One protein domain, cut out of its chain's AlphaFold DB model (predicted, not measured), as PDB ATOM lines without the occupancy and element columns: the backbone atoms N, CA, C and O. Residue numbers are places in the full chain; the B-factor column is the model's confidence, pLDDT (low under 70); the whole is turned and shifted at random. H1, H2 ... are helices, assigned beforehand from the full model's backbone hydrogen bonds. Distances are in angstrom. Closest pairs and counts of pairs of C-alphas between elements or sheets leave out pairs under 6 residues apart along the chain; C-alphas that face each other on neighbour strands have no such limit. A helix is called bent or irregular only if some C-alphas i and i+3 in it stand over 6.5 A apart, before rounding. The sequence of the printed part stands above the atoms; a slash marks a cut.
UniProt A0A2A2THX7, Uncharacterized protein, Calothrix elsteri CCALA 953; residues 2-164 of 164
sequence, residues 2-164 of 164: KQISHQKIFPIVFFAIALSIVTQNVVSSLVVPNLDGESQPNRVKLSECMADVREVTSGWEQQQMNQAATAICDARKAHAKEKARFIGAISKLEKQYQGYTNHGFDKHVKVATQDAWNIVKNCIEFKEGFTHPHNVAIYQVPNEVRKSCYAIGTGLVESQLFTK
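What this domain is: This is residues 2 to 164 of the 164 residues of an uncharacterized protein of Calothrix elsteri CCALA 953 (UniProt A0A2A2THX7). A long tail, residues 2 to 28, sticks out from an elongated up-and-down bundle of three helices, H2, H3 and H4, each running against the one before it. The short helix H1 packs steeply on residues 65 to 73 of H2. The printed part has 163 residues with four named helices, H1 to H4 in chain order, and no named strand; its class is all helix. It is extended, with a radius of gyration of the C-alphas of 28.5 A and spans of 118 by 42 by 29 A, the tail making the length.

How they stand to each other: H1, residues 46 to 56, touches the hub H2, residues 62 to 97, closest at the C-alphas of Met 50 and Ala 69, 4.8 A, at a steep tilt of 61 degrees. H2 and H3, residues 102 to 130, form a helical hairpin at a shallow tilt of 18 degrees; residues 90 to 97 of H2 touch residues 105 to 113 of H3, closest at the C-alphas of Ile 90 and Thr 113, 6.5 A. H3 and H4, residues 137 to 158, form a second hairpin at 22 degrees, with the C-alphas of Val 120 and Cys 149 closest, 5.4 A. H4 touches H2, the same way at 20 degrees, closest at the C-alphas of His 79 and Lys 147, 4.2 A. H1 and H4 are near each other; H1 and H3 are apart. Every O i to N i+4 pair is within hydrogen-bond range in H2, against 6 of 7 in H1, 22 of 25 in H3 and 16 of 18 in H4.

Where its parts are: H1 begins at C-alpha 46 (0.119, 29.894, 8.278) and is 15.9 A long. H2 is 52.7 A long, H3 44.0 A and H4 31.0 A, ending at C-alpha 158 (-15.419, 2.719, 2.242). H3 is irregular, C-alphas 103 and 106 being 8.4 A apart, with a kink of 30 degrees near residue 109.

The domain as a whole: The C-alphas of Lys 2 and Glu 61, the two farthest apart, are 118.1 A apart. The printed part has no cut and no long link between helices. Mean pLDDT of the printed part is 75.9; it is under 70 at residues 2 to 31, 38 to 42, 101 to 106, 131 to 139 and 163 to 164.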
ATOM      1  N   LYS A   2      50.603 -58.033  31.684       43.91
ATOM      2  CA  LYS A   2      50.281 -56.698  31.140       43.91
ATOM      3  C   LYS A   2      49.726 -56.796  29.713       43.91
ATOM      4  O   LYS A   2      50.346 -57.501  28.931       43.91
ATOM      5  N   GLN A   3      48.717 -55.985  29.381       41.94
ATOM      6  CA  GLN A   3      48.510 -55.232  28.116       41.94
ATOM      7  C   GLN A   3      47.438 -54.165  28.439       41.94
ATOM      8  O   GLN A   3      46.378 -54.526  28.928       41.94
ATOM      9  N   ILE A   4      47.698 -52.856  28.551       41.97
ATOM     10  CA  ILE A   4      48.045 -51.803  27.571       41.97
ATOM     11  C   ILE A   4      47.063 -51.667  26.390       41.97
ATOM     12  O   ILE A   4      47.152 -52.406  25.422       41.97
ATOM     13  N   SER A   5      46.228 -50.620  26.515       40.34
ATOM     14  CA  SER A   5      45.818 -49.593  25.536       40.34
ATOM     15  C   SER A   5      45.219 -50.005  24.187       40.34
ATOM     16  O   SER A   5      45.893 -50.598  23.362       40.34
ATOM     17  N   HIS A   6      44.013 -49.499  23.899       41.69
ATOM     18  CA  HIS A   6      43.838 -48.486  22.850       41.69
ATOM     19  C   HIS A   6      42.507 -47.729  23.018       41.69
ATOM     20  O   HIS A   6      41.416 -48.236  22.792       41.69
ATOM     21  N   GLN A   7      42.666 -46.477  23.439       44.94
ATOM     22  CA  GLN A   7      41.925 -45.270  23.066       44.94
ATOM     23  C   GLN A   7      41.033 -45.412  21.814       44.94
ATOM     24  O   GLN A   7      41.553 -45.784  20.763       44.94
ATOM     25  N   LYS A   8      39.756 -44.997  21.891       42.44
ATOM     26  CA  LYS A   8      39.050 -44.275  20.811       42.44
ATOM     27  C   LYS A   8      37.729 -43.634  21.290       42.44
ATOM     28  O   LYS A   8      36.743 -44.313  21.526       42.44
ATOM     29  N   ILE A   9      37.789 -42.301  21.322       46.59
ATOM     30  CA  ILE A   9      36.811 -41.317  20.823       46.59
ATOM     31  C   ILE A   9      35.554 -41.016  21.671       46.59
ATOM     32  O   ILE A   9      34.722 -41.856  21.979       46.59
ATOM     33  N   PHE A  10      35.499 -39.719  21.981       38.75
ATOM     34  CA  PHE A  10      34.550 -38.869  22.695       38.75
ATOM     35  C   PHE A  10      33.053 -39.008  22.340       38.75
ATOM     36  O   PHE A  10      32.704 -39.514  21.273       38.75
ATOM     37  N   PRO A  11      32.169 -38.509  23.231       41.31
ATOM     38  CA  PRO A  11      30.734 -38.728  23.190       41.31
ATOM     39  C   PRO A  11      30.056 -37.829  22.153       41.31
ATOM     40  O   PRO A  11      30.362 -36.642  22.029       41.31
ATOM     41  N   ILE A  12      29.082 -38.398  21.446       45.47
ATOM     42  CA  ILE A  12      28.143 -37.658  20.604       45.47
ATOM     43  C   ILE A  12      27.246 -36.847  21.542       45.47
ATOM     44  O   ILE A  12      26.305 -37.360  22.146       45.47
ATOM     45  N   VAL A  13      27.587 -35.571  21.694       41.25
ATOM     46  CA  VAL A  13      26.722 -34.552  22.280       41.25
ATOM     47  C   VAL A  13      25.484 -34.450  21.390       41.25
ATOM     48  O   VAL A  13      25.563 -34.001  20.247       41.25
ATOM     49  N   PHE A  14      24.342 -34.891  21.914       40.91
ATOM     50  CA  PHE A  14      23.019 -34.610  21.365       40.91
ATOM     51  C   PHE A  14      22.790 -33.092  21.383       40.91
ATOM     52  O   PHE A  14      22.319 -32.526  22.369       40.91
ATOM     53  N   PHE A  15      23.144 -32.412  20.293       40.69
ATOM     54  CA  PHE A  15      22.695 -31.049  20.032       40.69
ATOM     55  C   PHE A  15      21.235 -31.117  19.575       40.69
ATOM     56  O   PHE A  15      20.935 -31.374  18.410       40.69
ATOM     57  N   ALA A  16      20.314 -30.915  20.515       44.78
ATOM     58  CA  ALA A  16      18.927 -30.613  20.206       44.78
ATOM     59  C   ALA A  16      18.879 -29.240  19.518       44.78
ATOM     60  O   ALA A  16      18.941 -28.197  20.170       44.78
ATOM     61  N   ILE A  17      18.808 -29.231  18.187       46.38
ATOM     62  CA  ILE A  17      18.484 -28.029  17.419       46.38
ATOM     63  C   ILE A  17      16.994 -27.768  17.647       46.38
ATOM     64  O   ILE A  17      16.132 -28.326  16.970       46.38
ATOM     65  N   ALA A  18      16.687 -26.937  18.642       42.94
ATOM     66  CA  ALA A  18      15.401 -26.268  18.724       42.94
ATOM     67  C   ALA A  18      15.310 -25.328  17.516       42.94
ATOM     68  O   ALA A  18      15.896 -24.245  17.496       42.94
ATOM     69  N   LEU A  19      14.630 -25.789  16.467       40.75
ATOM     70  CA  LEU A  19      14.275 -24.983  15.312       40.75
ATOM     71  C   LEU A  19      13.211 -23.977  15.774       40.75
ATOM     72  O   LEU A  19      12.010 -24.205  15.644       40.75
ATOM     73  N   SER A  20      13.651 -22.880  16.386       43.59
ATOM     74  CA  SER A  20      12.809 -21.713  16.623       43.59
ATOM     75  C   SER A  20      12.431 -21.152  15.259       43.59
ATOM     76  O   SER A  20      13.172 -20.368  14.667       43.59
ATOM     77  N   ILE A  21      11.288 -21.593  14.732       48.09
ATOM     78  CA  ILE A  21      10.612 -20.949  13.611       48.09
ATOM     79  C   ILE A  21      10.210 -19.569  14.126       48.09
ATOM     80  O   ILE A  21       9.139 -19.376  14.696       48.09
ATOM     81  N   VAL A  22      11.117 -18.604  13.983       44.00
ATOM     82  CA  VAL A  22      10.783 -17.191  14.066       44.00
ATOM     83  C   VAL A  22       9.873 -16.953  12.873       44.00
ATOM     84  O   VAL A  22      10.336 -16.752  11.751       44.00
ATOM     85  N   THR A  23       8.563 -17.043  13.096       44.94
ATOM     86  CA  THR A  23       7.575 -16.487  12.183       44.94
ATOM     87  C   THR A  23       7.857 -14.995  12.131       44.94
ATOM     88  O   THR A  23       7.401 -14.226  12.978       44.94
ATOM     89  N   GLN A  24       8.691 -14.586  11.179       39.25
ATOM     90  CA  GLN A  24       8.773 -13.200  10.776       39.25
ATOM     91  C   GLN A  24       7.382 -12.866  10.252       39.25
ATOM     92  O   GLN A  24       7.022 -13.212   9.130       39.25
ATOM     93  N   ASN A  25       6.565 -12.257  11.111       38.12
ATOM     94  CA  ASN A  25       5.417 -11.488  10.678       38.12
ATOM     95  C   ASN A  25       5.995 -10.387   9.795       38.12
ATOM     96  O   ASN A  25       6.414  -9.341  10.288       38.12
ATOM     97  N   VAL A  26       6.107 -10.665   8.497       40.38
ATOM     98  CA  VAL A  26       6.413  -9.651   7.503       40.38
ATOM     99  C   VAL A  26       5.192  -8.747   7.516       40.38
ATOM    100  O   VAL A  26       4.168  -9.040   6.903       40.38
ATOM    101  N   VAL A  27       5.255  -7.693   8.325       42.12
ATOM    102  CA  VAL A  27       4.300  -6.598   8.255       42.12
ATOM    103  C   VAL A  27       4.517  -6.012   6.869       42.12
ATOM    104  O   VAL A  27       5.471  -5.268   6.660       42.12
ATOM    105  N   SER A  28       3.699  -6.418   5.892       43.97
ATOM    106  CA  SER A  28       3.621  -5.718   4.614       43.97
ATOM    107  C   SER A  28       3.235  -4.284   4.947       43.97
ATOM    108  O   SER A  28       2.084  -4.003   5.275       43.97
ATOM    109  N   SER A  29       4.215  -3.386   4.945       49.38
ATOM    110  CA  SER A  29       3.944  -1.963   4.975       49.38
ATOM    111  C   SER A  29       3.224  -1.628   3.675       49.38
ATOM    112  O   SER A  29       3.703  -1.935   2.583       49.38
ATOM    113  N   LEU A  30       2.038  -1.038   3.796       59.28
ATOM    114  CA  LEU A  30       1.341  -0.443   2.668       59.28
ATOM    115  C   LEU A  30       2.288   0.583   2.033       59.28
ATOM    116  O   LEU A  30       2.616   1.594   2.656       59.28
ATOM    117  N   VAL A  31       2.764   0.311   0.817       67.38
ATOM    118  CA  VAL A  31       3.517   1.298   0.041       67.38
ATOM    119  C   VAL A  31       2.506   2.343  -0.411       67.38
ATOM    120  O   VAL A  31       1.703   2.092  -1.305       67.38
ATOM    121  N   VAL A  32       2.505   3.498   0.251       75.81
ATOM    122  CA  VAL A  32       1.656   4.635  -0.112       75.81
ATOM    123  C   VAL A  32       2.354   5.397  -1.241       75.81
ATOM    124  O   VAL A  32       3.401   6.000  -0.989       75.81
ATOM    125  N   PRO A  33       1.832   5.382  -2.481       79.81
ATOM    126  CA  PRO A  33       2.443   6.128  -3.572       79.81
ATOM    127  C   PRO A  33       2.322   7.638  -3.318       79.81
ATOM    128  O   PRO A  33       1.300   8.124  -2.824       79.81
ATOM    129  N   ASN A  34       3.361   8.403  -3.671       80.25
ATOM    130  CA  ASN A  34       3.285   9.863  -3.648       80.25
ATOM    131  C   ASN A  34       2.498  10.363  -4.872       80.25
ATOM    132  O   ASN A  34       3.085  10.636  -5.916       80.25
ATOM    133  N   LEU A  35       1.171  10.465  -4.749       81.12
ATOM    134  CA  LEU A  35       0.311  10.978  -5.823       81.12
ATOM    135  C   LEU A  35       0.288  12.506  -5.938       81.12
ATOM    136  O   LEU A  35      -0.185  13.028  -6.943       81.12
ATOM    137  N   ASP A  36       0.781  13.226  -4.931       74.69
ATOM    138  CA  ASP A  36       0.713  14.694  -4.912       74.69
ATOM    139  C   ASP A  36       1.911  15.332  -5.636       74.69
ATOM    140  O   ASP A  36       1.943  16.547  -5.834       74.69
ATOM    141  N   GLY A  37       2.886  14.506  -6.034       71.38
ATOM    142  CA  GLY A  37       4.141  14.927  -6.644       71.38
ATOM    143  C   GLY A  37       5.086  15.629  -5.665       71.38
ATOM    144  O   GLY A  37       4.751  15.916  -4.517       71.38
ATOM    145  N   GLU A  38       6.298  15.918  -6.131       62.88
ATOM    146  CA  GLU A  38       7.297  16.691  -5.370       62.88
ATOM    147  C   GLU A  38       6.943  18.188  -5.299       62.88
ATOM    148  O   GLU A  38       7.439  18.925  -4.450       62.88
ATOM    149  N   SER A  39       6.066  18.653  -6.192       57.22
ATOM    150  CA  SER A  39       5.674  20.058  -6.315       57.22
ATOM    151  C   SER A  39       4.622  20.499  -5.299       57.22
ATOM    152  O   SER A  39       4.339  21.696  -5.221       57.22
ATOM    153  N   GLN A  40       4.054  19.576  -4.510       66.38
ATOM    154  CA  GLN A  40       3.055  19.909  -3.501       66.38
ATOM    155  C   GLN A  40       3.652  19.928  -2.089       66.38
ATOM    156  O   GLN A  40       3.745  18.889  -1.432       66.38
ATOM    157  N   PRO A  41       4.019  21.108  -1.560       66.12
ATOM    158  CA  PRO A  41       4.613  21.187  -0.238       66.12
ATOM    159  C   PRO A  41       3.598  20.801   0.848       66.12
ATOM    160  O   PRO A  41       2.483  21.323   0.892       66.12
ATOM    161  N   ASN A  42       4.018  19.968   1.806       68.81
ATOM    162  CA  ASN A  42       3.257  19.662   3.028       68.81
ATOM    163  C   ASN A  42       3.337  20.809   4.064       68.81
ATOM    164  O   ASN A  42       3.598  20.607   5.249       68.81
ATOM    165  N   ARG A  43       3.184  22.045   3.585       73.38
ATOM    166  CA  ARG A  43       3.299  23.292   4.348       73.38
ATOM    167  C   ARG A  43       1.914  23.747   4.794       73.38
ATOM    168  O   ARG A  43       1.200  24.398   4.030       73.38
ATOM    169  N   VAL A  44       1.514  23.364   6.003       79.19
ATOM    170  CA  VAL A  44       0.175  23.644   6.567       79.19
ATOM    171  C   VAL A  44       0.185  24.719   7.657       79.19
ATOM    172  O   VAL A  44      -0.875  25.066   8.189       79.19
ATOM    173  N   LYS A  45       1.360  25.254   8.017       85.94
ATOM    174  CA  LYS A  45       1.459  26.373   8.960       85.94
ATOM    175  C   LYS A  45       1.195  27.684   8.229       85.94
ATOM    176  O   LYS A  45       1.713  27.906   7.138       85.94
ATOM    177  N   LEU A  46       0.464  28.596   8.873       86.31
ATOM    178  CA  LEU A  46       0.119  29.894   8.278       86.31
ATOM    179  C   LEU A  46       1.355  30.693   7.841       86.31
ATOM    180  O   LEU A  46       1.333  31.326   6.792       86.31
ATOM    181  N   SER A  47       2.449  30.614   8.601       87.94
ATOM    182  CA  SER A  47       3.728  31.242   8.255       87.94
ATOM    183  C   SER A  47       4.320  30.722   6.942       87.94
ATOM    184  O   SER A  47       4.930  31.486   6.203       87.94
ATOM    185  N   GLU A  48       4.134  29.436   6.645       88.19
ATOM    186  CA  GLU A  48       4.632  28.804   5.422       88.19
ATOM    187  C   GLU A  48       3.735  29.165   4.232       88.19
ATOM    188  O   GLU A  48       4.239  29.561   3.189       88.19
ATOM    189  N   CYS A  49       2.409  29.138   4.406       88.19
ATOM    190  CA  CYS A  49       1.471  29.598   3.376       88.19
ATOM    191  C   CYS A  49       1.662  31.084   3.038       88.19
ATOM    192  O   CYS A  49       1.555  31.474   1.882       88.19
ATOM    193  N   MET A  50       1.976  31.916   4.035       90.00
ATOM    194  CA  MET A  50       2.301  33.329   3.833       90.00
ATOM    195  C   MET A  50       3.592  33.516   3.032       90.00
ATOM    196  O   MET A  50       3.667  34.429   2.213       90.00
ATOM    197  N   ALA A  51       4.605  32.674   3.252       87.94
ATOM    198  CA  ALA A  51       5.833  32.719   2.464       87.94
ATOM    199  C   ALA A  51       5.547  32.426   0.983       87.94
ATOM    200  O   ALA A  51       5.975  33.192   0.126       87.94
ATOM    201  N   ASP A  52       4.741  31.396   0.710       84.00
ATOM    202  CA  ASP A  52       4.365  31.015  -0.655       84.00
ATOM    203  C   ASP A  52       3.509  32.103  -1.342       84.00
ATOM    204  O   ASP A  52       3.652  32.351  -2.535       84.00
ATOM    205  N   VAL A  53       2.635  32.799  -0.599       86.38
ATOM    206  CA  VAL A  53       1.885  33.956  -1.128       86.38
ATOM    207  C   VAL A  53       2.831  35.100  -1.482       86.38
ATOM    208  O   VAL A  53       2.779  35.608  -2.598       86.38
ATOM    209  N   ARG A  54       3.739  35.470  -0.571       86.88
ATOM    210  CA  ARG A  54       4.694  36.571  -0.784       86.88
ATOM    211  C   ARG A  54       5.598  36.358  -1.994       86.88
ATOM    212  O   ARG A  54       5.973  37.341  -2.622       86.88
ATOM    213  N   GLU A  55       5.930  35.111  -2.317       84.12
ATOM    214  CA  GLU A  55       6.741  34.765  -3.489       84.12
ATOM    215  C   GLU A  55       6.080  35.191  -4.810       84.12
ATOM    216  O   GLU A  55       6.771  35.532  -5.767       84.12
ATOM    217  N   VAL A  56       4.743  35.231  -4.854       80.81
ATOM    218  CA  VAL A  56       3.980  35.454  -6.092       80.81
ATOM    219  C   VAL A  56       3.101  36.714  -6.069       80.81
ATOM    220  O   VAL A  56       2.422  36.996  -7.055       80.81
ATOM    221  N   THR A  57       3.097  37.488  -4.976       79.56
ATOM    222  CA  THR A  57       2.225  38.670  -4.798       79.56
ATOM    223  C   THR A  57       2.980  39.971  -4.515       79.56
ATOM    224  O   THR A  57       2.747  40.640  -3.503       79.56
ATOM    225  N   SER A  58       3.871  40.374  -5.420       80.38
ATOM    226  CA  SER A  58       4.522  41.690  -5.347       80.38
ATOM    227  C   SER A  58       3.492  42.826  -5.386       80.38
ATOM    228  O   SER A  58       2.713  42.933  -6.331       80.38
ATOM    229  N   GLY A  59       3.499  43.692  -4.367       79.81
ATOM    230  CA  GLY A  59       2.645  44.886  -4.300       79.81
ATOM    231  C   GLY A  59       1.224  44.667  -3.767       79.81
ATOM    232  O   GLY A  59       0.437  45.609  -3.777       79.81
ATOM    233  N   TRP A  60       0.883  43.465  -3.290       87.00
ATOM    234  CA  TRP A  60      -0.395  43.231  -2.609       87.00
ATOM    235  C   TRP A  60      -0.411  43.846  -1.210       87.00
ATOM    236  O   TRP A  60       0.601  43.875  -0.506       87.00
ATOM    237  N   GLU A  61      -1.590  44.279  -0.772       92.00
ATOM    238  CA  GLU A  61      -1.781  44.754   0.594       92.00
ATOM    239  C   GLU A  61      -1.669  43.600   1.602       92.00
ATOM    240  O   GLU A  61      -2.043  42.455   1.329       92.00
ATOM    241  N   GLN A  62      -1.216  43.901   2.826       89.62
ATOM    242  CA  GLN A  62      -1.034  42.883   3.867       89.62
ATOM    243  C   GLN A  62      -2.330  42.122   4.187       89.62
ATOM    244  O   GLN A  62      -2.288  40.922   4.460       89.62
ATOM    245  N   GLN A  63      -3.484  42.790   4.118       91.00
ATOM    246  CA  GLN A  63      -4.779  42.147   4.324       91.00
ATOM    247  C   GLN A  63      -5.087  41.111   3.234       91.00
ATOM    248  O   GLN A  63      -5.512  40.001   3.559       91.00
ATOM    249  N   GLN A  64      -4.826  41.431   1.963       89.19
ATOM    250  CA  GLN A  64      -5.026  40.515   0.837       89.19
ATOM    251  C   GLN A  64      -4.091  39.306   0.942       89.19
ATOM    252  O   GLN A  64      -4.527  38.165   0.787       89.19
ATOM    253  N   MET A  65      -2.822  39.540   1.300       89.06
ATOM    254  CA  MET A  65      -1.861  38.458   1.534       89.06
ATOM    255  C   MET A  65      -2.297  37.539   2.686       89.06
ATOM    256  O   MET A  65      -2.198  36.319   2.572       89.06
ATOM    257  N   ASN A  66      -2.830  38.094   3.782       90.56
ATOM    258  CA  ASN A  66      -3.337  37.308   4.914       90.56
ATOM    259  C   ASN A  66      -4.533  36.431   4.520       90.56
ATOM    260  O   ASN A  66      -4.586  35.257   4.898       90.56
ATOM    261  N   GLN A  67      -5.478  36.984   3.757       90.12
ATOM    262  CA  GLN A  67      -6.641  36.243   3.266       90.12
ATOM    263  C   GLN A  67      -6.215  35.101   2.336       90.12
ATOM    264  O   GLN A  67      -6.631  33.960   2.540       90.12
ATOM    265  N   ALA A  68      -5.325  35.378   1.380       88.12
ATOM    266  CA  ALA A  68      -4.788  34.373   0.467       88.12
ATOM    267  C   ALA A  68      -4.024  33.259   1.202       88.12
ATOM    268  O   ALA A  68      -4.251  32.075   0.950       88.12
ATOM    269  N   ALA A  69      -3.159  33.623   2.153       89.81
ATOM    270  CA  ALA A  69      -2.380  32.658   2.924       89.81
ATOM    271  C   ALA A  69      -3.285  31.749   3.759       89.81
ATOM    272  O   ALA A  69      -3.055  30.542   3.819       89.81
ATOM    273  N   THR A  70      -4.337  32.316   4.358       90.81
ATOM    274  CA  THR A  70      -5.347  31.559   5.109       90.81
ATOM    275  C   THR A  70      -6.071  30.573   4.195       90.81
ATOM    276  O   THR A  70      -6.085  29.380   4.487       90.81
ATOM    277  N   ALA A  71      -6.569  31.037   3.045       89.19
ATOM    278  CA  ALA A  71      -7.282  30.197   2.084       89.19
ATOM    279  C   ALA A  71      -6.424  29.027   1.567       89.19
ATOM    280  O   ALA A  71      -6.890  27.888   1.527       89.19
ATOM    281  N   ILE A  72      -5.153  29.276   1.227       87.50
ATOM    282  CA  ILE A  72      -4.221  28.222   0.797       87.50
ATOM    283  C   ILE A  72      -3.973  27.221   1.923       87.50
ATOM    284  O   ILE A  72      -4.009  26.011   1.697       87.50
ATOM    285  N   CYS A  73      -3.728  27.707   3.138       89.31
ATOM    286  CA  CYS A  73      -3.489  26.845   4.289       89.31
ATOM    287  C   CYS A  73      -4.689  25.955   4.603       89.31
ATOM    288  O   CYS A  73      -4.516  24.764   4.871       89.31
ATOM    289  N   ASP A  74      -5.897  26.502   4.546       90.50
ATOM    290  CA  ASP A  74      -7.114  25.743   4.803       90.50
ATOM    291  C   ASP A  74      -7.372  24.713   3.699       90.50
ATOM    292  O   ASP A  74      -7.670  23.556   4.008       90.50
ATOM    293  N   ALA A  75      -7.133  25.067   2.431       89.19
ATOM    294  CA  ALA A  75      -7.196  24.123   1.318       89.19
ATOM    295  C   ALA A  75      -6.183  22.972   1.486       89.19
ATOM    296  O   ALA A  75      -6.541  21.804   1.322       89.19
ATOM    297  N   ARG A  76      -4.936  23.266   1.886       88.50
ATOM    298  CA  ARG A  76      -3.901  22.249   2.161       88.50
ATOM    299  C   ARG A  76      -4.277  21.331   3.316       88.50
ATOM    300  O   ARG A  76      -4.124  20.117   3.203       88.50
ATOM    301  N   LYS A  77      -4.802  21.881   4.415       90.19
ATOM    302  CA  LYS A  77      -5.279  21.082   5.556       90.19
ATOM    303  C   LYS A  77      -6.433  20.168   5.152       90.19
ATOM    304  O   LYS A  77      -6.441  18.998   5.527       90.19
ATOM    305  N   ALA A  78      -7.392  20.690   4.390       91.38
ATOM    306  CA  ALA A  78      -8.534  19.917   3.920       91.38
ATOM    307  C   ALA A  78      -8.099  18.784   2.976       91.38
ATOM    308  O   ALA A  78      -8.537  17.647   3.142       91.38
ATOM    309  N   HIS A  79      -7.181  19.064   2.049       91.12
ATOM    310  CA  HIS A  79      -6.550  18.052   1.206       91.12
ATOM    311  C   HIS A  79      -5.833  16.976   2.040       91.12
ATOM    312  O   HIS A  79      -6.141  15.794   1.896       91.12
ATOM    313  N   ALA A  80      -4.935  17.365   2.951       89.12
ATOM    314  CA  ALA A  80      -4.191  16.424   3.789       89.12
ATOM    315  C   ALA A  80      -5.119  15.525   4.624       89.12
ATOM    316  O   ALA A  80      -4.857  14.331   4.781       89.12
ATOM    317  N   LYS A  81      -6.235  16.080   5.116       92.56
ATOM    318  CA  LYS A  81      -7.265  15.329   5.840       92.56
ATOM    319  C   LYS A  81      -7.912  14.252   4.965       92.56
ATOM    320  O   LYS A  81      -7.990  13.106   5.403       92.56
ATOM    321  N   GLU A  82      -8.357  14.586   3.753       94.25
ATOM    322  CA  GLU A  82      -8.976  13.593   2.859       94.25
ATOM    323  C   GLU A  82      -7.964  12.552   2.363       94.25
ATOM    324  O   GLU A  82      -8.287  11.367   2.319       94.25
ATOM    325  N   LYS A  83      -6.711  12.944   2.099       92.69
ATOM    326  CA  LYS A  83      -5.629  11.993   1.797       92.69
ATOM    327  C   LYS A  83      -5.420  10.992   2.935       92.69
ATOM    328  O   LYS A  83      -5.361   9.785   2.703       92.69
ATOM    329  N   ALA A  84      -5.336  11.476   4.175       92.06
ATOM    330  CA  ALA A  84      -5.194  10.615   5.345       92.06
ATOM    331  C   ALA A  84      -6.410   9.692   5.533       92.06
ATOM    332  O   ALA A  84      -6.244   8.521   5.881       92.06
ATOM    333  N   ARG A  85      -7.625  10.189   5.265       94.94
ATOM    334  CA  ARG A  85      -8.852   9.385   5.303       94.94
ATOM    335  C   ARG A  85      -8.825   8.272   4.256       94.94
ATOM    336  O   ARG A  85      -9.092   7.129   4.617       94.94
ATOM    337  N   PHE A  86      -8.428   8.573   3.021       95.50
ATOM    338  CA  PHE A  86      -8.276   7.583   1.954       95.50
ATOM    339  C   PHE A  86      -7.286   6.474   2.332       95.50
ATOM    340  O   PHE A  86      -7.631   5.294   2.294       95.50
ATOM    341  N   ILE A  87      -6.085   6.848   2.787       93.38
ATOM    342  CA  ILE A  87      -5.066   5.894   3.261       93.38
ATOM    343  C   ILE A  87      -5.618   5.044   4.413       93.38
ATOM    344  O   ILE A  87      -5.417   3.830   4.457       93.38
ATOM    345  N   GLY A  88      -6.347   5.671   5.339       93.19
ATOM    346  CA  GLY A  88      -7.009   4.980   6.440       93.19
ATOM    347  C   GLY A  88      -8.065   3.979   5.970       93.19
ATOM    348  O   GLY A  88      -8.144   2.886   6.529       93.19
ATOM    349  N   ALA A  89      -8.855   4.316   4.949       93.56
ATOM    350  CA  ALA A  89      -9.852   3.426   4.362       93.56
ATOM    351  C   ALA A  89      -9.194   2.208   3.695       93.56
ATOM    352  O   ALA A  89      -9.601   1.081   3.975       93.56
ATOM    353  N   ILE A  90      -8.127   2.415   2.914       93.19
ATOM    354  CA  ILE A  90      -7.337   1.327   2.314       93.19
ATOM    355  C   ILE A  90      -6.777   0.408   3.401       93.19
ATOM    356  O   ILE A  90      -6.981  -0.802   3.357       93.19
ATOM    357  N   SER A  91      -6.147   0.975   4.433       91.00
ATOM    358  CA  SER A  91      -5.590   0.177   5.531       91.00
ATOM    359  C   SER A  91      -6.662  -0.620   6.282       91.00
ATOM    360  O   SER A  91      -6.412  -1.749   6.703       91.00
ATOM    361  N   LYS A  92      -7.867  -0.059   6.458       91.19
ATOM    362  CA  LYS A  92      -9.002  -0.782   7.051       91.19
ATOM    363  C   LYS A  92      -9.450  -1.942   6.165       91.19
ATOM    364  O   LYS A  92      -9.670  -3.023   6.705       91.19
ATOM    365  N   LEU A  93      -9.550  -1.729   4.852       89.31
ATOM    366  CA  LEU A  93      -9.928  -2.766   3.894       89.31
ATOM    367  C   LEU A  93      -8.916  -3.917   3.935       89.31
ATOM    368  O   LEU A  93      -9.284  -5.055   4.202       89.31
ATOM    369  N   GLU A  94      -7.625  -3.620   3.794       87.19
ATOM    370  CA  GLU A  94      -6.569  -4.639   3.838       87.19
ATOM    371  C   GLU A  94      -6.578  -5.437   5.144       87.19
ATOM    372  O   GLU A  94      -6.453  -6.659   5.118       87.19
ATOM    373  N   LYS A  95      -6.793  -4.770   6.288       87.44
ATOM    374  CA  LYS A  95      -6.926  -5.438   7.591       87.44
ATOM    375  C   LYS A  95      -8.165  -6.322   7.681       87.44
ATOM    376  O   LYS A  95      -8.084  -7.391   8.275       87.44
ATOM    377  N   GLN A  96      -9.303  -5.897   7.129       86.06
ATOM    378  CA  GLN A  96     -10.529  -6.701   7.149       86.06
ATOM    379  C   GLN A  96     -10.372  -8.000   6.365       86.06
ATOM    380  O   GLN A  96     -10.899  -9.017   6.799       86.06
ATOM    381  N   TYR A  97      -9.630  -7.978   5.260       81.44
ATOM    382  CA  TYR A  97      -9.385  -9.160   4.433       81.44
ATOM    383  C   TYR A  97      -8.093  -9.906   4.799       81.44
ATOM    384  O   TYR A  97      -7.795 -10.960   4.233       81.44
ATOM    385  N   GLN A  98      -7.327  -9.413   5.775       80.19
ATOM    386  CA  GLN A  98      -6.127 -10.083   6.260       80.19
ATOM    387  C   GLN A  98      -6.491 -11.449   6.862       80.19
ATOM    388  O   GLN A  98      -7.309 -11.549   7.771       80.19
ATOM    389  N   GLY A  99      -5.869 -12.517   6.356       71.75
ATOM    390  CA  GLY A  99      -6.119 -13.885   6.822       71.75
ATOM    391  C   GLY A  99      -7.316 -14.582   6.165       71.75
ATOM    392  O   GLY A  99      -7.509 -15.773   6.396       71.75
ATOM    393  N   TYR A 100      -8.066 -13.900   5.292       74.81
ATOM    394  CA  TYR A 100      -9.033 -14.555   4.413       74.81
ATOM    395  C   TYR A 100      -8.274 -15.244   3.276       74.81
ATOM    396  O   TYR A 100      -7.926 -14.640   2.266       74.81
ATOM    397  N   THR A 101      -7.971 -16.527   3.469       62.56
ATOM    398  CA  THR A 101      -7.200 -17.350   2.521       62.56
ATOM    399  C   THR A 101      -8.065 -18.028   1.463       62.56
ATOM    400  O   THR A 101      -7.539 -18.656   0.544       62.56
ATOM    401  N   ASN A 102      -9.391 -17.916   1.570       62.94
ATOM    402  CA  ASN A 102     -10.281 -18.550   0.614       62.94
ATOM    403  C   ASN A 102     -10.242 -17.804  -0.737       62.94
ATOM    404  O   ASN A 102     -10.220 -16.580  -0.778       62.94
ATOM    405  N   HIS A 103     -10.217 -18.537  -1.849       58.00
ATOM    406  CA  HIS A 103     -10.435 -18.031  -3.216       58.00
ATOM    407  C   HIS A 103      -9.575 -16.850  -3.733       58.00
ATOM    408  O   HIS A 103      -9.976 -16.185  -4.683       58.00
ATOM    409  N   GLY A 104      -8.382 -16.589  -3.190       62.53
ATOM    410  CA  GLY A 104      -7.490 -15.545  -3.730       62.53
ATOM    411  C   GLY A 104      -7.919 -14.109  -3.405       62.53
ATOM    412  O   GLY A 104      -7.487 -13.171  -4.080       62.53
ATOM    413  N   PHE A 105      -8.757 -13.922  -2.378       69.50
ATOM    414  CA  PHE A 105      -9.136 -12.597  -1.873       69.50
ATOM    415  C   PHE A 105      -7.920 -11.729  -1.539       69.50
ATOM    416  O   PHE A 105      -7.930 -10.539  -1.824       69.50
ATOM    417  N   ASP A 106      -6.843 -12.316  -1.018       67.12
ATOM    418  CA  ASP A 106      -5.581 -11.620  -0.758       67.12
ATOM    419  C   ASP A 106      -4.975 -10.985  -2.027       67.12
ATOM    420  O   ASP A 106      -4.482  -9.857  -1.989       67.12
ATOM    421  N   LYS A 107      -5.048 -11.680  -3.169       72.31
ATOM    422  CA  LYS A 107      -4.613 -11.166  -4.476       72.31
ATOM    423  C   LYS A 107      -5.582 -10.115  -5.005       72.31
ATOM    424  O   LYS A 107      -5.136  -9.071  -5.473       72.31
ATOM    425  N   HIS A 108      -6.888 -10.354  -4.899       80.81
ATOM    426  CA  HIS A 108      -7.908  -9.423  -5.385       80.81
ATOM    427  C   HIS A 108      -7.947  -8.113  -4.589       80.81
ATOM    428  O   HIS A 108      -8.088  -7.056  -5.191       80.81
ATOM    429  N   VAL A 109      -7.747  -8.151  -3.269       83.94
ATOM    430  CA  VAL A 109      -7.691  -6.953  -2.415       83.94
ATOM    431  C   VAL A 109      -6.459  -6.116  -2.731       83.94
ATOM    432  O   VAL A 109      -6.568  -4.900  -2.835       83.94
ATOM    433  N   LYS A 110      -5.301  -6.745  -2.976       82.81
ATOM    434  CA  LYS A 110      -4.101  -6.021  -3.430       82.81
ATOM    435  C   LYS A 110      -4.332  -5.312  -4.765       82.81
ATOM    436  O   LYS A 110      -3.962  -4.150  -4.904       82.81
ATOM    437  N   VAL A 111      -4.956  -5.996  -5.728       86.50
ATOM    438  CA  VAL A 111      -5.319  -5.401  -7.026       86.50
ATOM    439  C   VAL A 111      -6.311  -4.252  -6.830       86.50
ATOM    440  O   VAL A 111      -6.060  -3.156  -7.313       86.50
ATOM    441  N   ALA A 112      -7.367  -4.448  -6.037       86.94
ATOM    442  CA  ALA A 112      -8.368  -3.419  -5.764       86.94
ATOM    443  C   ALA A 112      -7.776  -2.182  -5.065       86.94
ATOM    444  O   ALA A 112      -8.116  -1.054  -5.419       86.94
ATOM    445  N   THR A 113      -6.854  -2.366  -4.113       88.62
ATOM    446  CA  THR A 113      -6.105  -1.263  -3.493       88.62
ATOM    447  C   THR A 113      -5.295  -0.494  -4.537       88.62
ATOM    448  O   THR A 113      -5.324   0.737  -4.552       88.62
ATOM    449  N   GLN A 114      -4.590  -1.194  -5.432       89.75
ATOM    450  CA  GLN A 114      -3.824  -0.555  -6.505       89.75
ATOM    451  C   GLN A 114      -4.733   0.212  -7.476       89.75
ATOM    452  O   GLN A 114      -4.409   1.334  -7.868       89.75
ATOM    453  N   ASP A 115      -5.884  -0.354  -7.827       90.75
ATOM    454  CA  ASP A 115      -6.867   0.297  -8.690       90.75
ATOM    455  C   ASP A 115      -7.453   1.548  -8.030       90.75
ATOM    456  O   ASP A 115      -7.582   2.582  -8.684       90.75
ATOM    457  N   ALA A 116      -7.717   1.515  -6.721       92.31
ATOM    458  CA  ALA A 116      -8.148   2.692  -5.974       92.31
ATOM    459  C   ALA A 116      -7.102   3.820  -6.032       92.31
ATOM    460  O   ALA A 116      -7.455   4.976  -6.278       92.31
ATOM    461  N   TRP A 117      -5.812   3.496  -5.879       92.94
ATOM    462  CA  TRP A 117      -4.724   4.464  -6.071       92.94
ATOM    463  C   TRP A 117      -4.694   5.023  -7.498       92.94
ATOM    464  O   TRP A 117      -4.576   6.236  -7.679       92.94
ATOM    465  N   ASN A 118      -4.852   4.167  -8.510       92.81
ATOM    466  CA  ASN A 118      -4.877   4.581  -9.913       92.81
ATOM    467  C   ASN A 118      -6.066   5.502 -10.225       92.81
ATOM    468  O   ASN A 118      -5.908   6.476 -10.957       92.81
ATOM    469  N   ILE A 119      -7.242   5.250  -9.643       94.00
ATOM    470  CA  ILE A 119      -8.421   6.113  -9.795       94.00
ATOM    471  C   ILE A 119      -8.148   7.508  -9.228       94.00
ATOM    472  O   ILE A 119      -8.428   8.505  -9.897       94.00
ATOM    473  N   VAL A 120      -7.571   7.596  -8.023       94.62
ATOM    474  CA  VAL A 120      -7.213   8.890  -7.422       94.62
ATOM    475  C   VAL A 120      -6.188   9.615  -8.294       94.62
ATOM    476  O   VAL A 120      -6.399  10.783  -8.620       94.62
ATOM    477  N   LYS A 121      -5.130   8.922  -8.736       92.44
ATOM    478  CA  LYS A 121      -4.101   9.474  -9.629       92.44
ATOM    479  C   LYS A 121      -4.706  10.029 -10.917       92.44
ATOM    480  O   LYS A 121      -4.502  11.197 -11.231       92.44
ATOM    481  N   ASN A 122      -5.501   9.226 -11.619       91.81
ATOM    482  CA  ASN A 122      -6.113   9.621 -12.885       91.81
ATOM    483  C   ASN A 122      -7.095  10.786 -12.702       91.81
ATOM    484  O   ASN A 122      -7.180  11.652 -13.565       91.81
ATOM    485  N   CYS A 123      -7.814  10.845 -11.575       92.69
ATOM    486  CA  CYS A 123      -8.662  11.989 -11.242       92.69
ATOM    487  C   CYS A 123      -7.845  13.279 -11.081       92.69
ATOM    488  O   CYS A 123      -8.249  14.318 -11.608       92.69
ATOM    489  N   ILE A 124      -6.711  13.212 -10.372       89.88
ATOM    490  CA  ILE A 124      -5.809  14.354 -10.176       89.88
ATOM    491  C   ILE A 124      -5.252  14.800 -11.527       89.88
ATOM    492  O   ILE A 124      -5.436  15.953 -11.895       89.88
ATOM    493  N   GLU A 125      -4.651  13.888 -12.294       87.81
ATOM    494  CA  GLU A 125      -4.039  14.190 -13.596       87.81
ATOM    495  C   GLU A 125      -5.053  14.762 -14.592       87.81
ATOM    496  O   GLU A 125      -4.772  15.757 -15.260       87.81
ATOM    497  N   PHE A 126      -6.258  14.185 -14.647       88.19
ATOM    498  CA  PHE A 126      -7.339  14.685 -15.490       88.19
ATOM    499  C   PHE A 126      -7.724  16.115 -15.113       88.19
ATOM    500  O   PHE A 126      -7.742  16.986 -15.974       88.19
ATOM    501  N   LYS A 127      -8.022  16.379 -13.834       86.19
ATOM    502  CA  LYS A 127      -8.489  17.702 -13.396       86.19
ATOM    503  C   LYS A 127      -7.379  18.752 -13.450       86.19
ATOM    504  O   LYS A 127      -7.640  19.858 -13.910       86.19
ATOM    505  N   GLU A 128      -6.157  18.413 -13.041       82.56
ATOM    506  CA  GLU A 128      -5.016  19.337 -13.081       82.56
ATOM    507  C   GLU A 128      -4.600  19.701 -14.508       82.56
ATOM    508  O   GLU A 128      -4.189  20.839 -14.742       82.56
ATOM    509  N   GLY A 129      -4.807  18.801 -15.477       77.00
ATOM    510  CA  GLY A 129      -4.621  19.086 -16.902       77.00
ATOM    511  C   GLY A 129      -5.486  20.240 -17.429       77.00
ATOM    512  O   GLY A 129      -5.085  20.915 -18.374       77.00
ATOM    513  N   PHE A 130      -6.631  20.524 -16.794       73.25
ATOM    514  CA  PHE A 130      -7.496  21.665 -17.133       73.25
ATOM    515  C   PHE A 130      -7.256  22.902 -16.263       73.25
ATOM    516  O   PHE A 130      -7.754  23.978 -16.591       73.25
ATOM    517  N   THR A 131      -6.541  22.772 -15.143       68.31
ATOM    518  CA  THR A 131      -6.457  23.828 -14.123       68.31
ATOM    519  C   THR A 131      -5.068  24.435 -13.972       68.31
ATOM    520  O   THR A 131      -4.799  25.004 -12.922       68.31
ATOM    521  N   HIS A 132      -4.184  24.333 -14.967       53.81
ATOM    522  CA  HIS A 132      -2.841  24.925 -14.920       53.81
ATOM    523  C   HIS A 132      -2.908  26.470 -14.862       53.81
ATOM    524  O   HIS A 132      -3.289  27.070 -15.871       53.81
ATOM    525  N   PRO A 133      -2.583  27.161 -13.743       56.38
ATOM    526  CA  PRO A 133      -2.798  28.607 -13.648       56.38
ATOM    527  C   PRO A 133      -1.502  29.430 -13.510       56.38
ATOM    528  O   PRO A 133      -0.454  28.934 -13.111       56.38
ATOM    529  N   HIS A 134      -1.614  30.733 -13.792       46.16
ATOM    530  CA  HIS A 134      -0.566  31.766 -13.718       46.16
ATOM    531  C   HIS A 134      -0.749  32.744 -12.518       46.16
ATOM    532  O   HIS A 134      -0.657  33.952 -12.716       46.16
ATOM    533  N   ASN A 135      -1.069  32.298 -11.287       50.72
ATOM    534  CA  ASN A 135      -1.149  33.165 -10.074       50.72
ATOM    535  C   ASN A 135      -1.330  32.366  -8.757       50.72
ATOM    536  O   ASN A 135      -1.303  31.150  -8.778       50.72
ATOM    537  N   VAL A 136      -1.574  33.022  -7.609       55.19
ATOM    538  CA  VAL A 136      -1.844  32.428  -6.267       55.19
ATOM    539  C   VAL A 136      -2.863  31.269  -6.273       55.19
ATOM    540  O   VAL A 136      -2.787  30.368  -5.432       55.19
ATOM    541  N   ALA A 137      -3.782  31.227  -7.250       57.50
ATOM    542  CA  ALA A 137      -4.678  30.089  -7.455       57.50
ATOM    543  C   ALA A 137      -3.927  28.768  -7.747       57.50
ATOM    544  O   ALA A 137      -4.508  27.700  -7.548       57.50
ATOM    545  N   ILE A 138      -2.636  28.836  -8.118       62.84
ATOM    546  CA  ILE A 138      -1.669  27.727  -8.236       62.84
ATOM    547  C   ILE A 138      -1.673  26.844  -6.999       62.84
ATOM    548  O   ILE A 138      -1.497  25.642  -7.129       62.84
ATOM    549  N   TYR A 139      -1.900  27.385  -5.803       68.88
ATOM    550  CA  TYR A 139      -1.921  26.542  -4.612       68.88
ATOM    551  C   TYR A 139      -3.331  26.175  -4.170       68.88
ATOM    552  O   TYR A 139      -3.524  25.075  -3.662       68.88
ATOM    553  N   GLN A 140      -4.338  27.026  -4.368       74.44
ATOM    554  CA  GLN A 140      -5.692  26.711  -3.910       74.44
ATOM    555  C   GLN A 140      -6.385  25.677  -4.806       74.44
ATOM    556  O   GLN A 140      -6.904  24.683  -4.297       74.44
ATOM    557  N   VAL A 141      -6.366  25.871  -6.128       77.81
ATOM    558  CA  VAL A 141      -7.107  25.016  -7.069       77.81
ATOM    559  C   VAL A 141      -6.577  23.578  -7.068       77.81
ATOM    560  O   VAL A 141      -7.391  22.670  -6.898       77.81
ATOM    561  N   PRO A 142      -5.253  23.326  -7.129       83.75
ATOM    562  CA  PRO A 142      -4.736  21.961  -7.027       83.75
ATOM    563  C   PRO A 142      -5.075  21.277  -5.700       83.75
ATOM    564  O   PRO A 142      -5.398  20.094  -5.687       83.75
ATOM    565  N   ASN A 143      -5.084  21.996  -4.570       86.75
ATOM    566  CA  ASN A 143      -5.500  21.392  -3.296       86.75
ATOM    567  C   ASN A 143      -6.984  21.010  -3.292       86.75
ATOM    568  O   ASN A 143      -7.333  19.939  -2.802       86.75
ATOM    569  N   GLU A 144      -7.855  21.844  -3.853       88.44
ATOM    570  CA  GLU A 144      -9.284  21.542  -3.974       88.44
ATOM    571  C   GLU A 144      -9.547  20.350  -4.907       88.44
ATOM    572  O   GLU A 144     -10.334  19.456  -4.576       88.44
ATOM    573  N   VAL A 145      -8.828  20.287  -6.034       89.19
ATOM    574  CA  VAL A 145      -8.844  19.151  -6.964       89.19
ATOM    575  C   VAL A 145      -8.409  17.868  -6.261       89.19
ATOM    576  O   VAL A 145      -9.173  16.898  -6.239       89.19
ATOM    577  N   ARG A 146      -7.227  17.868  -5.634       90.56
ATOM    578  CA  ARG A 146      -6.684  16.695  -4.937       90.56
ATOM    579  C   ARG A 146      -7.592  16.254  -3.797       90.56
ATOM    580  O   ARG A 146      -7.943  15.079  -3.736       90.56
ATOM    581  N   LYS A 147      -8.074  17.185  -2.963       93.12
ATOM    582  CA  LYS A 147      -9.077  16.914  -1.916       93.12
ATOM    583  C   LYS A 147     -10.286  16.168  -2.483       93.12
ATOM    584  O   LYS A 147     -10.675  15.135  -1.946       93.12
ATOM    585  N   SER A 148     -10.870  16.670  -3.575       93.94
ATOM    586  CA  SER A 148     -12.026  16.042  -4.225       93.94
ATOM    587  C   SER A 148     -11.704  14.638  -4.746       93.94
ATOM    588  O   SER A 148     -12.510  13.728  -4.562       93.94
ATOM    589  N   CYS A 149     -10.534  14.436  -5.356       95.31
ATOM    590  CA  CYS A 149     -10.126  13.131  -5.874       95.31
ATOM    591  C   CYS A 149      -9.886  12.100  -4.763       95.31
ATOM    592  O   CYS A 149     -10.365  10.971  -4.873       95.31
ATOM    593  N   TYR A 150      -9.241  12.487  -3.658       95.94
ATOM    594  CA  TYR A 150      -9.109  11.615  -2.489       95.94
ATOM    595  C   TYR A 150     -10.462  11.298  -1.845       95.94
ATOM    596  O   TYR A 150     -10.677  10.159  -1.434       95.94
ATOM    597  N   ALA A 151     -11.397  12.250  -1.796       96.50
ATOM    598  CA  ALA A 151     -12.746  11.998  -1.287       96.50
ATOM    599  C   ALA A 151     -13.514  10.977  -2.152       96.50
ATOM    600  O   ALA A 151     -14.167  10.086  -1.608       96.50
ATOM    601  N   ILE A 152     -13.388  11.051  -3.486       94.88
ATOM    602  CA  ILE A 152     -13.959  10.056  -4.413       94.88
ATOM    603  C   ILE A 152     -13.352   8.675  -4.153       94.88
ATOM    604  O   ILE A 152     -14.090   7.717  -3.926       94.88
ATOM    605  N   GLY A 153     -12.018   8.575  -4.131       94.56
ATOM    606  CA  GLY A 153     -11.329   7.313  -3.846       94.56
ATOM    607  C   GLY A 153     -11.732   6.733  -2.491       94.56
ATOM    608  O   GLY A 153     -11.980   5.537  -2.368       94.56
ATOM    609  N   THR A 154     -11.885   7.591  -1.483       95.38
ATOM    610  CA  THR A 154     -12.335   7.193  -0.147       95.38
ATOM    611  C   THR A 154     -13.732   6.596  -0.174       95.38
ATOM    612  O   THR A 154     -13.925   5.517   0.373       95.38
ATOM    613  N   GLY A 155     -14.690   7.252  -0.836       93.06
ATOM    614  CA  GLY A 155     -16.056   6.739  -0.954       93.06
ATOM    615  C   GLY A 155     -16.114   5.372  -1.639       93.06
ATOM    616  O   GLY A 155     -16.852   4.494  -1.194       93.06
ATOM    617  N   LEU A 156     -15.286   5.159  -2.669       90.81
ATOM    618  CA  LEU A 156     -15.182   3.862  -3.341       90.81
ATOM    619  C   LEU A 156     -14.681   2.773  -2.386       90.81
ATOM    620  O   LEU A 156     -15.303   1.719  -2.295       90.81
ATOM    621  N   VAL A 157     -13.613   3.036  -1.632       92.31
ATOM    622  CA  VAL A 157     -13.037   2.055  -0.697       92.31
ATOM    623  C   VAL A 157     -13.973   1.786   0.479       92.31
ATOM    624  O   VAL A 157     -14.230   0.632   0.813       92.31
ATOM    625  N   GLU A 158     -14.515   2.838   1.095       93.06
ATOM    626  CA  GLU A 158     -15.419   2.719   2.242       93.06
ATOM    627  C   GLU A 158     -16.700   1.947   1.893       93.06
ATOM    628  O   GLU A 158     -17.208   1.224   2.747       93.06
ATOM    629  N   SER A 159     -17.178   2.012   0.643       90.25
ATOM    630  CA  SER A 159     -18.345   1.238   0.184       90.25
ATOM    631  C   SER A 159     -18.131  -0.279   0.169       90.25
ATOM    632  O   SER A 159     -19.103  -1.029   0.109       90.25
ATOM    633  N   GLN A 160     -16.875  -0.730   0.220       87.25
ATOM    634  CA  GLN A 160     -16.502  -2.147   0.227       87.25
ATOM    635  C   GLN A 160     -16.139  -2.650   1.629       87.25
ATOM    636  O   GLN A 160     -15.910  -3.844   1.816       87.25
ATOM    637  N   LEU A 161     -16.074  -1.760   2.626       84.56
ATOM    638  CA  LEU A 161     -15.853  -2.164   4.009       84.56
ATOM    639  C   LEU A 161     -17.102  -2.868   4.537       84.56
ATOM    640  O   LEU A 161     -18.226  -2.409   4.321       84.56
ATOM    641  N   PHE A 162     -16.915  -3.944   5.303       79.38
ATOM    642  CA  PHE A 162     -18.037  -4.556   6.009       79.38
ATOM    643  C   PHE A 162     -18.611  -3.543   7.000       79.38
ATOM    644  O   PHE A 162     -17.934  -3.134   7.949       79.38
ATOM    645  N   THR A 163     -19.853  -3.130   6.764       67.56
ATOM    646  CA  THR A 163     -20.653  -2.390   7.734       67.56
ATOM    647  C   THR A 163     -20.994  -3.359   8.864       67.56
ATOM    648  O   THR A 163     -21.524  -4.441   8.619       67.56
ATOM    649  N   LYS A 164     -20.593  -3.016  10.089       50.59
ATOM    650  CA  LYS A 164     -21.053  -3.713  11.292       50.59
ATOM    651  C   LYS A 164     -22.387  -3.145  11.736       50.59
ATOM    652  O   LYS A 164     -22.536  -1.908  11.622       50.59
TER     653      LYS A 164